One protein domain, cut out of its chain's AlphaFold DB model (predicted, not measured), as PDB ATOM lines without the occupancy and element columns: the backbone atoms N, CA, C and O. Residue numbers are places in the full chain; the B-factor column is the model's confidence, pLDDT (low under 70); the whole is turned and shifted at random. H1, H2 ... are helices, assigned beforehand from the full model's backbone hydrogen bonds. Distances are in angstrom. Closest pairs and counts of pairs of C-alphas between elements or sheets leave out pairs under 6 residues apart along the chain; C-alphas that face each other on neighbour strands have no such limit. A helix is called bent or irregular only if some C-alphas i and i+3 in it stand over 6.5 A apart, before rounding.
ATOM      1  N   ILE A  30     126.256 136.801 137.824       58.69
ATOM      2  CA  ILE A  30     124.865 136.872 137.338       58.69
ATOM      3  C   ILE A  30     124.275 135.466 137.245       58.69
ATOM      4  O   ILE A  30     123.156 135.249 137.699       58.69
ATOM      5  N   GLN A  31     125.016 134.504 136.687       63.34
ATOM      6  CA  GLN A  31     124.576 133.109 136.620       63.34
ATOM      7  C   GLN A  31     124.313 132.544 138.015       63.34
ATOM      8  O   GLN A  31     123.241 131.992 138.231       63.34
ATOM      9  N   GLY A  32     125.215 132.763 138.973       72.25
ATOM     10  CA  GLY A  32     125.042 132.330 140.359       72.25
ATOM     11  C   GLY A  32     123.872 133.023 141.060       72.25
ATOM     12  O   GLY A  32     123.134 132.377 141.798       72.25
ATOM     13  N   GLY A  33     123.641 134.311 140.796       70.44
ATOM     14  CA  GLY A  33     122.481 135.040 141.314       70.44
ATOM     15  C   GLY A  33     121.157 134.521 140.749       70.44
ATOM     16  O   GLY A  33     120.208 134.316 141.502       70.44
ATOM     17  N   ILE A  34     121.101 134.249 139.441       64.69
ATOM     18  CA  ILE A  34     119.930 133.644 138.788       64.69
ATOM     19  C   ILE A  34     119.711 132.218 139.300       64.69
ATOM     20  O   ILE A  34     118.583 131.864 139.619       64.69
ATOM     21  N   GLU A  35     120.761 131.410 139.417       70.94
ATOM     22  CA  GLU A  35     120.686 130.042 139.936       70.94
ATOM     23  C   GLU A  35     120.197 130.019 141.386       70.94
ATOM     24  O   GLU A  35     119.316 129.230 141.722       70.94
ATOM     25  N   THR A  36     120.692 130.936 142.222       78.81
ATOM     26  CA  THR A  36     120.236 131.089 143.610       78.81
ATOM     27  C   THR A  36     118.768 131.502 143.644       78.81
ATOM     28  O   THR A  36     117.968 130.843 144.298       78.81
ATOM     29  N   PHE A  37     118.380 132.520 142.871       73.50
ATOM     30  CA  PHE A  37     116.992 132.978 142.789       73.50
ATOM     31  C   PHE A  37     116.038 131.876 142.308       73.50
ATOM     32  O   PHE A  37     114.962 131.688 142.879       73.50
ATOM     33  N   VAL A  38     116.423 131.127 141.272       71.69
ATOM     34  CA  VAL A  38     115.635 130.012 140.731       71.69
ATOM     35  C   VAL A  38     115.516 128.902 141.771       71.69
ATOM     36  O   VAL A  38     114.405 128.461 142.051       71.69
ATOM     37  N   THR A  39     116.626 128.501 142.389       78.31
ATOM     38  CA  THR A  39     116.652 127.462 143.426       78.31
ATOM     39  C   THR A  39     115.805 127.852 144.640       78.31
ATOM     40  O   THR A  39     114.983 127.062 145.095       78.31
ATOM     41  N   GLU A  40     115.927 129.082 145.140       83.69
ATOM     42  CA  GLU A  40     115.128 129.585 146.265       83.69
ATOM     43  C   GLU A  40     113.637 129.669 145.926       83.69
ATOM     44  O   GLU A  40     112.786 129.305 146.743       83.69
ATOM     45  N   THR A  41     113.309 130.095 144.704       77.62
ATOM     46  CA  THR A  41     111.924 130.139 144.222       77.62
ATOM     47  C   THR A  41     111.344 128.730 144.125       77.62
ATOM     48  O   THR A  41     110.241 128.488 144.614       77.62
ATOM     49  N   ILE A  42     112.090 127.780 143.554       79.56
ATOM     50  CA  ILE A  42     111.688 126.373 143.456       79.56
ATOM     51  C   ILE A  42     111.497 125.775 144.849       79.56
ATOM     52  O   ILE A  42     110.460 125.169 145.098       79.56
ATOM     53  N   ASN A  43     112.428 126.005 145.775       85.75
ATOM     54  CA  ASN A  43     112.327 125.524 147.152       85.75
ATOM     55  C   ASN A  43     111.112 126.113 147.875       85.75
ATOM     56  O   ASN A  43     110.390 125.394 148.565       85.75
ATOM     57  N   SER A  44     110.837 127.402 147.672       86.38
ATOM     58  CA  SER A  44     109.659 128.066 148.237       86.38
ATOM     59  C   SER A  44     108.369 127.449 147.693       86.38
ATOM     60  O   SER A  44     107.482 127.084 148.465       86.38
ATOM     61  N   ILE A  45     108.286 127.244 146.377       82.44
ATOM     62  CA  ILE A  45     107.139 126.601 145.727       82.44
ATOM     63  C   ILE A  45     106.982 125.154 146.210       82.44
ATOM     64  O   ILE A  45     105.877 124.754 146.574       82.44
ATOM     65  N   ALA A  46     108.068 124.384 146.260       87.56
ATOM     66  CA  ALA A  46     108.073 122.998 146.715       87.56
ATOM     67  C   ALA A  46     107.664 122.880 148.190       87.56
ATOM     68  O   ALA A  46     106.921 121.971 148.539       87.56
ATOM     69  N   SER A  47     108.055 123.823 149.051       90.88
ATOM     70  CA  SER A  47     107.659 123.809 150.466       90.88
ATOM     71  C   SER A  47     106.147 123.979 150.661       90.88
ATOM     72  O   SER A  47     105.548 123.318 151.509       90.88
ATOM     73  N   VAL A  48     105.511 124.823 149.842       90.00
ATOM     74  CA  VAL A  48     104.072 125.111 149.929       90.00
ATOM     75  C   VAL A  48     103.253 124.051 149.194       90.00
ATOM     76  O   VAL A  48     102.233 123.582 149.698       90.00
ATOM     77  N   LEU A  49     103.685 123.671 147.991       88.62
ATOM     78  CA  LEU A  49     102.934 122.775 147.116       88.62
ATOM     79  C   LEU A  49     103.283 121.300 147.314       88.62
ATOM     80  O   LEU A  49     102.470 120.449 146.961       88.62
ATOM     81  N   GLY A  50     104.437 120.983 147.896       89.75
ATOM     82  CA  GLY A  50     104.938 119.623 148.113       89.75
ATOM     83  C   GLY A  50     103.931 118.695 148.787       89.75
ATOM     84  O   GLY A  50     103.597 117.660 148.209       89.75
ATOM     85  N   PRO A  51     103.338 119.073 149.936       91.00
ATOM     86  CA  PRO A  51     102.347 118.235 150.616       91.00
ATOM     87  C   PRO A  51     101.082 117.949 149.787       91.00
ATOM     88  O   PRO A  51     100.442 116.903 149.956       91.00
ATOM     89  N   ILE A  52     100.711 118.873 148.895       88.75
ATOM     90  CA  ILE A  52      99.485 118.808 148.091       88.75
ATOM     91  C   ILE A  52      99.740 118.010 146.809       88.75
ATOM     92  O   ILE A  52      99.027 117.046 146.525       88.75
ATOM     93  N   LEU A  53     100.772 118.405 146.065       86.38
ATOM     94  CA  LEU A  53     101.094 117.923 144.725       86.38
ATOM     95  C   LEU A  53     102.091 116.755 144.713       86.38
ATOM     96  O   LEU A  53     102.310 116.177 143.656       86.38
ATOM     97  N   GLY A  54     102.698 116.395 145.846       86.38
ATOM     98  CA  GLY A  54     103.705 115.329 145.908       86.38
ATOM     99  C   GLY A  54     105.014 115.681 145.192       86.38
ATOM    100  O   GLY A  54     105.637 114.805 144.596       86.38
ATOM    101  N   VAL A  55     105.400 116.961 145.202       85.50
ATOM    102  CA  VAL A  55     106.689 117.444 144.674       85.50
ATOM    103  C   VAL A  55     107.714 117.551 145.800       85.50
ATOM    104  O   VAL A  55     107.415 118.078 146.869       85.50
ATOM    105  N   GLU A  56     108.916 117.046 145.548       85.69
ATOM    106  CA  GLU A  56     110.078 117.133 146.438       85.69
ATOM    107  C   GLU A  56     111.006 118.237 145.903       85.69
ATOM    108  O   GLU A  56     110.981 118.515 144.710       85.69
ATOM    109  N   SER A  57     111.773 118.927 146.753       77.25
ATOM    110  CA  SER A  57     112.605 120.078 146.339       77.25
ATOM    111  C   SER A  57     113.759 119.711 145.399       77.25
ATOM    112  O   SER A  57     114.283 120.569 144.698       77.25
ATOM    113  N   ASP A  58     114.158 118.443 145.395       76.81
ATOM    114  CA  ASP A  58     115.174 117.853 144.523       76.81
ATOM    115  C   ASP A  58     114.599 117.305 143.205       76.81
ATOM    116  O   ASP A  58     115.349 116.835 142.347       76.81
ATOM    117  N   ASP A  59     113.279 117.385 143.008       74.56
ATOM    118  CA  ASP A  59     112.641 116.945 141.776       74.56
ATOM    119  C   ASP A  59     112.946 117.930 140.640       74.56
ATOM    120  O   ASP A  59     112.447 119.054 140.561       74.56
ATOM    121  N   GLN A  60     113.772 117.476 139.705       71.38
ATOM    122  CA  GLN A  60     114.208 118.258 138.552       71.38
ATOM    123  C   GLN A  60     113.041 118.687 137.641       71.38
ATOM    124  O   GLN A  60     113.181 119.594 136.819       71.38
ATOM    125  N   TYR A  61     111.866 118.079 137.813       76.12
ATOM    126  CA  TYR A  61     110.685 118.307 136.999       76.12
ATOM    127  C   TYR A  61     109.570 119.093 137.704       76.12
ATOM    128  O   TYR A  61     108.452 119.144 137.181       76.12
ATOM    129  N   ILE A  62     109.832 119.744 138.848       80.06
ATOM    130  CA  ILE A  62     108.826 120.551 139.580       80.06
ATOM    131  C   ILE A  62     108.118 121.538 138.652       80.06
ATOM    132  O   ILE A  62     106.891 121.637 138.666       80.06
ATOM    133  N   PHE A  63     108.877 122.241 137.807       75.88
ATOM    134  CA  PHE A  63     108.315 123.215 136.877       75.88
ATOM    135  C   PHE A  63     107.385 122.559 135.848       75.88
ATOM    136  O   PHE A  63     106.266 123.025 135.633       75.88
ATOM    137  N   ALA A  64     107.798 121.432 135.263       77.06
ATOM    138  CA  ALA A  64     106.980 120.697 134.302       77.06
ATOM    139  C   ALA A  64     105.698 120.147 134.944       77.06
ATOM    140  O   ALA A  64     104.618 120.274 134.369       77.06
ATOM    141  N   LYS A  65     105.791 119.609 136.167       81.44
ATOM    142  CA  LYS A  65     104.634 119.162 136.955       81.44
ATOM    143  C   LYS A  65     103.684 120.313 137.279       81.44
ATOM    144  O   LYS A  65     102.471 120.144 137.172       81.44
ATOM    145  N   LEU A  66     104.209 121.490 137.618       83.69
ATOM    146  CA  LEU A  66     103.400 122.681 137.880       83.69
ATOM    147  C   LEU A  66     102.660 123.147 136.623       83.69
ATOM    148  O   LEU A  66     101.498 123.536 136.687       83.69
ATOM    149  N   ILE A  67     103.298 123.084 135.460       80.38
ATOM    150  CA  ILE A  67     102.603 123.436 134.229       80.38
ATOM    151  C   ILE A  67     101.561 122.375 133.868       80.38
ATOM    152  O   ILE A  67     100.426 122.717 133.528       80.38
ATOM    153  N   PHE A  68     101.901 121.094 134.006       82.88
ATOM    154  CA  PHE A  68     100.960 120.004 133.768       82.88
ATOM    155  C   PHE A  68      99.742 120.104 134.699       82.88
ATOM    156  O   PHE A  68      98.614 119.897 134.252       82.88
ATOM    157  N   PHE A  69      99.933 120.549 135.946       88.50
ATOM    158  CA  PHE A  69      98.848 120.872 136.874       88.50
ATOM    159  C   PHE A  69      97.868 121.881 136.264       88.50
ATOM    160  O   PHE A  69      96.665 121.625 136.221       88.50
ATOM    161  N   PHE A  70      98.371 123.010 135.749       89.00
ATOM    162  CA  PHE A  70      97.531 124.042 135.137       89.00
ATOM    163  C   PHE A  70      96.836 123.559 133.865       89.00
ATOM    164  O   PHE A  70      95.688 123.931 133.626       89.00
ATOM    165  N   VAL A  71      97.491 122.709 133.070       83.81
ATOM    166  CA  VAL A  71      96.889 122.104 131.875       83.81
ATOM    167  C   VAL A  71      95.719 121.194 132.258       83.81
ATOM    168  O   VAL A  71      94.617 121.370 131.737       83.81
ATOM    169  N   ILE A  72      95.909 120.270 133.206       90.44
ATOM    170  CA  ILE A  72      94.836 119.380 133.682       90.44
ATOM    171  C   ILE A  72      93.713 120.183 134.347       90.44
ATOM    172  O   ILE A  72      92.531 119.912 134.118       90.44
ATOM    173  N   TYR A  73      94.058 121.213 135.120       93.19
ATOM    174  CA  TYR A  73      93.086 122.133 135.700       93.19
ATOM    175  C   TYR A  73      92.257 122.830 134.612       93.19
ATOM    176  O   TYR A  73      91.032 122.807 134.677       93.19
ATOM    177  N   ALA A  74      92.888 123.386 133.575       90.56
ATOM    178  CA  ALA A  74      92.187 124.069 132.489       90.56
ATOM    179  C   ALA A  74      91.262 123.118 131.712       90.56
ATOM    180  O   ALA A  74      90.099 123.448 131.478       90.56
ATOM    181  N   ILE A  75      91.747 121.922 131.356       91.75
ATOM    182  CA  ILE A  75      90.963 120.912 130.632       91.75
ATOM    183  C   ILE A  75      89.770 120.448 131.473       91.75
ATOM    184  O   ILE A  75      88.637 120.445 130.985       91.75
ATOM    185  N   SER A  76      89.996 120.084 132.739       96.06
ATOM    186  CA  SER A  76      88.920 119.645 133.635       96.06
ATOM    187  C   SER A  76      87.906 120.763 133.889       96.06
ATOM    188  O   SER A  76      86.705 120.508 133.856       96.06
ATOM    189  N   PHE A  77      88.356 122.009 134.064       95.81
ATOM    190  CA  PHE A  77      87.486 123.174 134.258       95.81
ATOM    191  C   PHE A  77      86.604 123.439 133.041       95.81
ATOM    192  O   PHE A  77      85.391 123.597 133.176       95.81
ATOM    193  N   MET A  78      87.194 123.447 131.844       94.38
ATOM    194  CA  MET A  78      86.448 123.626 130.598       94.38
ATOM    195  C   MET A  78      85.468 122.477 130.354       94.38
ATOM    196  O   MET A  78      84.347 122.723 129.914       94.38
ATOM    197  N   SER A  79      85.849 121.243 130.691       96.06
ATOM    198  CA  SER A  79      84.979 120.071 130.535       96.06
ATOM    199  C   SER A  79      83.783 120.124 131.487       96.06
ATOM    200  O   SER A  79      82.646 119.979 131.046       96.06
ATOM    201  N   LEU A  80      84.011 120.405 132.775       96.06
ATOM    202  CA  LEU A  80      82.948 120.503 133.782       96.06
ATOM    203  C   LEU A  80      82.003 121.684 133.532       96.06
ATOM    204  O   LEU A  80      80.814 121.585 133.823       96.06
ATOM    205  N   LYS A  81      82.504 122.789 132.964       95.38
ATOM    206  CA  LYS A  81      81.682 123.952 132.595       95.38
ATOM    207  C   LYS A  81      80.625 123.627 131.534       95.38
ATOM    208  O   LYS A  81      79.590 124.285 131.511       95.38
ATOM    209  N   ASN A  82      80.874 122.633 130.682       94.38
ATOM    210  CA  ASN A  82      79.951 122.227 129.620       94.38
ATOM    211  C   ASN A  82      78.900 121.204 130.081       94.38
ATOM    212  O   ASN A  82      78.075 120.785 129.277       94.38
ATOM    213  N   ILE A  83      78.928 120.776 131.348       96.94
ATOM    214  CA  ILE A  83      77.959 119.829 131.904       96.94
ATOM    215  C   ILE A  83      76.855 120.617 132.613       96.94
ATOM    216  O   ILE A  83      77.111 121.290 133.615       96.94
ATOM    217  N   ASP A  84      75.615 120.474 132.142       97.25
ATOM    218  CA  ASP A  84      74.452 121.220 132.652       97.25
ATOM    219  C   ASP A  84      74.258 121.079 134.170       97.25
ATOM    220  O   ASP A  84      73.916 122.047 134.851       97.25
ATOM    221  N   ALA A  85      74.574 119.907 134.732       96.12
ATOM    222  CA  ALA A  85      74.487 119.641 136.170       96.12
ATOM    223  C   ALA A  85      75.368 120.571 137.031       96.12
ATOM    224  O   ALA A  85      75.058 120.809 138.199       96.12
ATOM    225  N   PHE A  86      76.453 121.116 136.472       94.25
ATOM    226  CA  PHE A  86      77.379 122.002 137.180       94.25
ATOM    227  C   PHE A  86      77.272 123.471 136.748       94.25
ATOM    228  O   PHE A  86      77.897 124.329 137.377       94.25
ATOM    229  N   ALA A  87      76.451 123.789 135.739       88.94
ATOM    230  CA  ALA A  87      76.390 125.108 135.103       88.94
ATOM    231  C   ALA A  87      76.128 126.269 136.086       88.94
ATOM    232  O   ALA A  87      76.678 127.363 135.929       88.94
ATOM    233  N   LEU A  88      75.334 126.030 137.136       92.94
ATOM    234  CA  LEU A  88      74.964 127.055 138.120       92.94
ATOM    235  C   LEU A  88      75.993 127.232 139.251       92.94
ATOM    236  O   LEU A  88      76.019 128.275 139.902       92.94
ATOM    237  N   ASN A  89      76.883 126.258 139.472       96.12
ATOM    238  CA  ASN A  89      77.736 126.207 140.661       96.12
ATOM    239  C   ASN A  89      79.228 126.302 140.314       96.12
ATOM    240  O   ASN A  89      79.996 125.356 140.494       96.12
ATOM    241  N   LYS A  90      79.673 127.499 139.906       94.62
ATOM    242  CA  LYS A  90      81.083 127.781 139.552       94.62
ATOM    243  C   LYS A  90      82.093 127.385 140.638       94.62
ATOM    244  O   LYS A  90      83.207 126.985 140.317       94.62
ATOM    245  N   ARG A  91      81.709 127.476 141.919       96.31
ATOM    246  CA  ARG A  91      82.559 127.065 143.053       96.31
ATOM    247  C   ARG A  91      82.817 125.558 143.063       96.31
ATOM    248  O   ARG A  91      83.941 125.149 143.317       96.31
ATOM    249  N   ILE A  92      81.798 124.754 142.755       96.81
ATOM    250  CA  ILE A  92      81.919 123.293 142.692       96.81
ATOM    251  C   ILE A  92      82.817 122.905 141.519       96.81
ATOM    252  O   ILE A  92      83.731 122.112 141.709       96.81
ATOM    253  N   ILE A  93      82.621 123.526 140.348       95.94
ATOM    254  CA  ILE A  93      83.499 123.335 139.182       95.94
ATOM    255  C   ILE A  93      84.953 123.616 139.567       95.94
ATOM    256  O   ILE A  93      85.815 122.773 139.352       95.94
ATOM    257  N   PHE A  94      85.215 124.769 140.188       96.94
ATOM    258  CA  PHE A  94      86.561 125.154 140.606       96.94
ATOM    259  C   PHE A  94      87.200 124.124 141.549       96.94
ATOM    260  O   PHE A  94      88.318 123.685 141.294       96.94
ATOM    261  N   ILE A  95      86.488 123.713 142.607       97.31
ATOM    262  CA  ILE A  95      86.994 122.739 143.587       97.31
ATOM    263  C   ILE A  95      87.270 121.394 142.915       97.31
ATOM    264  O   ILE A  95      88.352 120.845 143.096       97.31
ATOM    265  N   LEU A  96      86.337 120.884 142.106       96.81
ATOM    266  CA  LEU A  96      86.499 119.603 141.417       96.81
ATOM    267  C   LEU A  96      87.678 119.629 140.441       96.81
ATOM    268  O   LEU A  96      88.506 118.725 140.475       96.81
ATOM    269  N   SER A  97      87.801 120.671 139.615       96.06
ATOM    270  CA  SER A  97      88.936 120.833 138.699       96.06
ATOM    271  C   SER A  97      90.267 120.908 139.436       96.06
ATOM    272  O   SER A  97      91.245 120.291 139.016       96.06
ATOM    273  N   LEU A  98      90.305 121.636 140.555       95.94
ATOM    274  CA  LEU A  98      91.501 121.764 141.380       95.94
ATOM    275  C   LEU A  98      91.880 120.427 142.030       95.94
ATOM    276  O   LEU A  98      93.049 120.047 141.998       95.94
ATOM    277  N   SER A  99      90.906 119.691 142.573       96.12
ATOM    278  CA  SER A  99      91.121 118.364 143.158       96.12
ATOM    279  C   SER A  99      91.597 117.354 142.118       96.12
ATOM    280  O   SER A  99      92.552 116.630 142.383       96.12
ATOM    281  N   VAL A 100      90.980 117.326 140.933       96.19
ATOM    282  CA  VAL A 100      91.399 116.446 139.832       96.19
ATOM    283  C   VAL A 100      92.830 116.770 139.419       96.19
ATOM    284  O   VAL A 100      93.662 115.869 139.407       96.19
ATOM    285  N   ALA A 101      93.153 118.042 139.171       93.69
ATOM    286  CA  ALA A 101      94.508 118.450 138.811       93.69
ATOM    287  C   ALA A 101      95.538 118.092 139.893       93.69
ATOM    288  O   ALA A 101      96.591 117.541 139.578       93.69
ATOM    289  N   ALA A 102      95.228 118.341 141.170       93.44
ATOM    290  CA  ALA A 102      96.129 118.029 142.278       93.44
ATOM    291  C   ALA A 102      96.389 116.522 142.399       93.44
ATOM    292  O   ALA A 102      97.540 116.104 142.523       93.44
ATOM    293  N   LEU A 103      95.337 115.701 142.314       92.75
ATOM    294  CA  LEU A 103      95.453 114.243 142.363       92.75
ATOM    295  C   LEU A 103      96.207 113.697 141.145       92.75
ATOM    296  O   LEU A 103      97.069 112.837 141.311       92.75
ATOM    297  N   SER A 104      95.940 114.217 139.943       91.25
ATOM    298  CA  SER A 104      96.643 113.810 138.720       91.25
ATOM    299  C   SER A 104      98.151 114.032 138.814       91.25
ATOM    300  O   SER A 104      98.910 113.186 138.354       91.25
ATOM    301  N   ILE A 105      98.595 115.131 139.430       89.25
ATOM    302  CA  ILE A 105     100.025 115.398 139.633       89.25
ATOM    303  C   ILE A 105     100.612 114.545 140.748       89.25
ATOM    304  O   ILE A 105     101.684 113.971 140.569       89.25
ATOM    305  N   ARG A 106      99.895 114.406 141.867       89.00
ATOM    306  CA  ARG A 106     100.346 113.618 143.020       89.00
ATOM    307  C   ARG A 106     100.604 112.155 142.675       89.00
ATOM    308  O   ARG A 106     101.539 111.562 143.200       89.00
ATOM    309  N   TYR A 107      99.761 111.579 141.822       86.50
ATOM    310  CA  TYR A 107      99.876 110.190 141.380       86.50
ATOM    311  C   TYR A 107     100.567 110.039 140.028       86.50
ATOM    312  O   TYR A 107     100.586 108.939 139.475       86.50
ATOM    313  N   LEU A 108     101.151 111.115 139.491       82.19
ATOM    314  CA  LEU A 108     102.000 111.001 138.320       82.19
ATOM    315  C   LEU A 108     103.184 110.088 138.694       82.19
ATOM    316  O   LEU A 108     103.870 110.381 139.680       82.19
ATOM    317  N   PRO A 109     103.423 108.977 137.971       72.38
ATOM    318  CA  PRO A 109     104.501 108.055 138.296       72.38
ATOM    319  C   PRO A 109     105.823 108.811 138.442       72.38
ATOM    320  O   PRO A 109     106.135 109.670 137.612       72.38
ATOM    321  N   LYS A 110     106.604 108.497 139.485       64.50
ATOM    322  CA  LYS A 110     107.970 109.013 139.642       64.50
ATOM    323  C   LYS A 110     108.838 108.476 138.482       64.50
ATOM    324  O   LYS A 110     109.484 107.446 138.593       64.50
ATOM    325  N   VAL A 111     108.814 109.176 137.347       55.97
ATOM    326  CA  VAL A 111     109.922 109.293 136.384       55.97
ATOM    327  C   VAL A 111     110.356 107.989 135.679       55.97
ATOM    328  O   VAL A 111     111.514 107.851 135.323       55.97
ATOM    329  N   THR A 112     109.477 107.015 135.406       49.72
ATOM    330  CA  THR A 112     109.864 105.863 134.538       49.72
ATOM    331  C   THR A 112     109.298 105.924 133.114       49.72
ATOM    332  O   THR A 112     109.887 105.344 132.210       49.72
ATOM    333  N   ASP A 113     108.273 106.747 132.862       54.38
ATOM    334  CA  ASP A 113     107.719 107.012 131.520       54.38
ATOM    335  C   ASP A 113     107.975 108.468 131.083       54.38
ATOM    336  O   ASP A 113     107.080 109.233 130.721       54.38
TER     337      ASP A 113
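Overview. This is residues 30 to 113 of the 270 residues of an uncharacterized protein of Candidatus Pacearchaeota archaeon (UniProt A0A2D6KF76). A slanting hairpin of two helices, H2 and H3, makes the body, and a third, kinked helix, H1, reaches away from the end of the hairpin opposite its turn. The last residues of H1, 52 to 53, pack on the end of H3, while residues 30 to 38 stick out free as an arm. The printed part has 84 residues, with three named helices in the order H1, H2, H3 and no named strand; its class is all helix. It is loose, with a radius of gyration of the C-alphas of 15.7 A, and elongated, spanning 52 by 29 by 19 A.

Along the chain. Find C-alpha 30 at (124.865, 136.872, 137.338); from there H1, residues 30 to 53, runs 31.3 A, with a kink of 44 degrees near residue 47. H1 is irregular: C-alphas 48 and 51 are 7.1 A apart. Go on to C-alpha 62 at (108.826, 120.551, 139.580), where H2, residues 62 to 81, begins its 28.2 A. H3, residues 90 to 106, covers 24.2 A and ends at C-alpha 106, (100.346, 113.618, 143.020).

Arrangement. Look first at the helical hairpin of H2 and H3: they touch, closest at the C-alphas of Tyr 73 and Ala 101, 5.0 A apart. They run opposite ways at a tilt of 36 degrees, only just steep. H1 touches H3 with residues 52 to 53 alone, meeting residues 102 to 106; the closest C-alphas, of Leu 53 and Arg 106, are 4.7 A apart. H1 and H2 are close but not clearly touching, with the C-alphas of Ile 42 and Ile 62 closest at 7.6 A. Each O i to N i+4 pair is within hydrogen-bond range in H2 and H3, and 18 of 20 are in H1.

Size, cuts and confidence. The C-alphas farthest apart, of Ile 30 and Ala 85, are 53.3 A apart. The printed part has no cut, and both links between helices are short. Look for pLDDT under 70 at residues 30 to 31, 34 and 110 to 113.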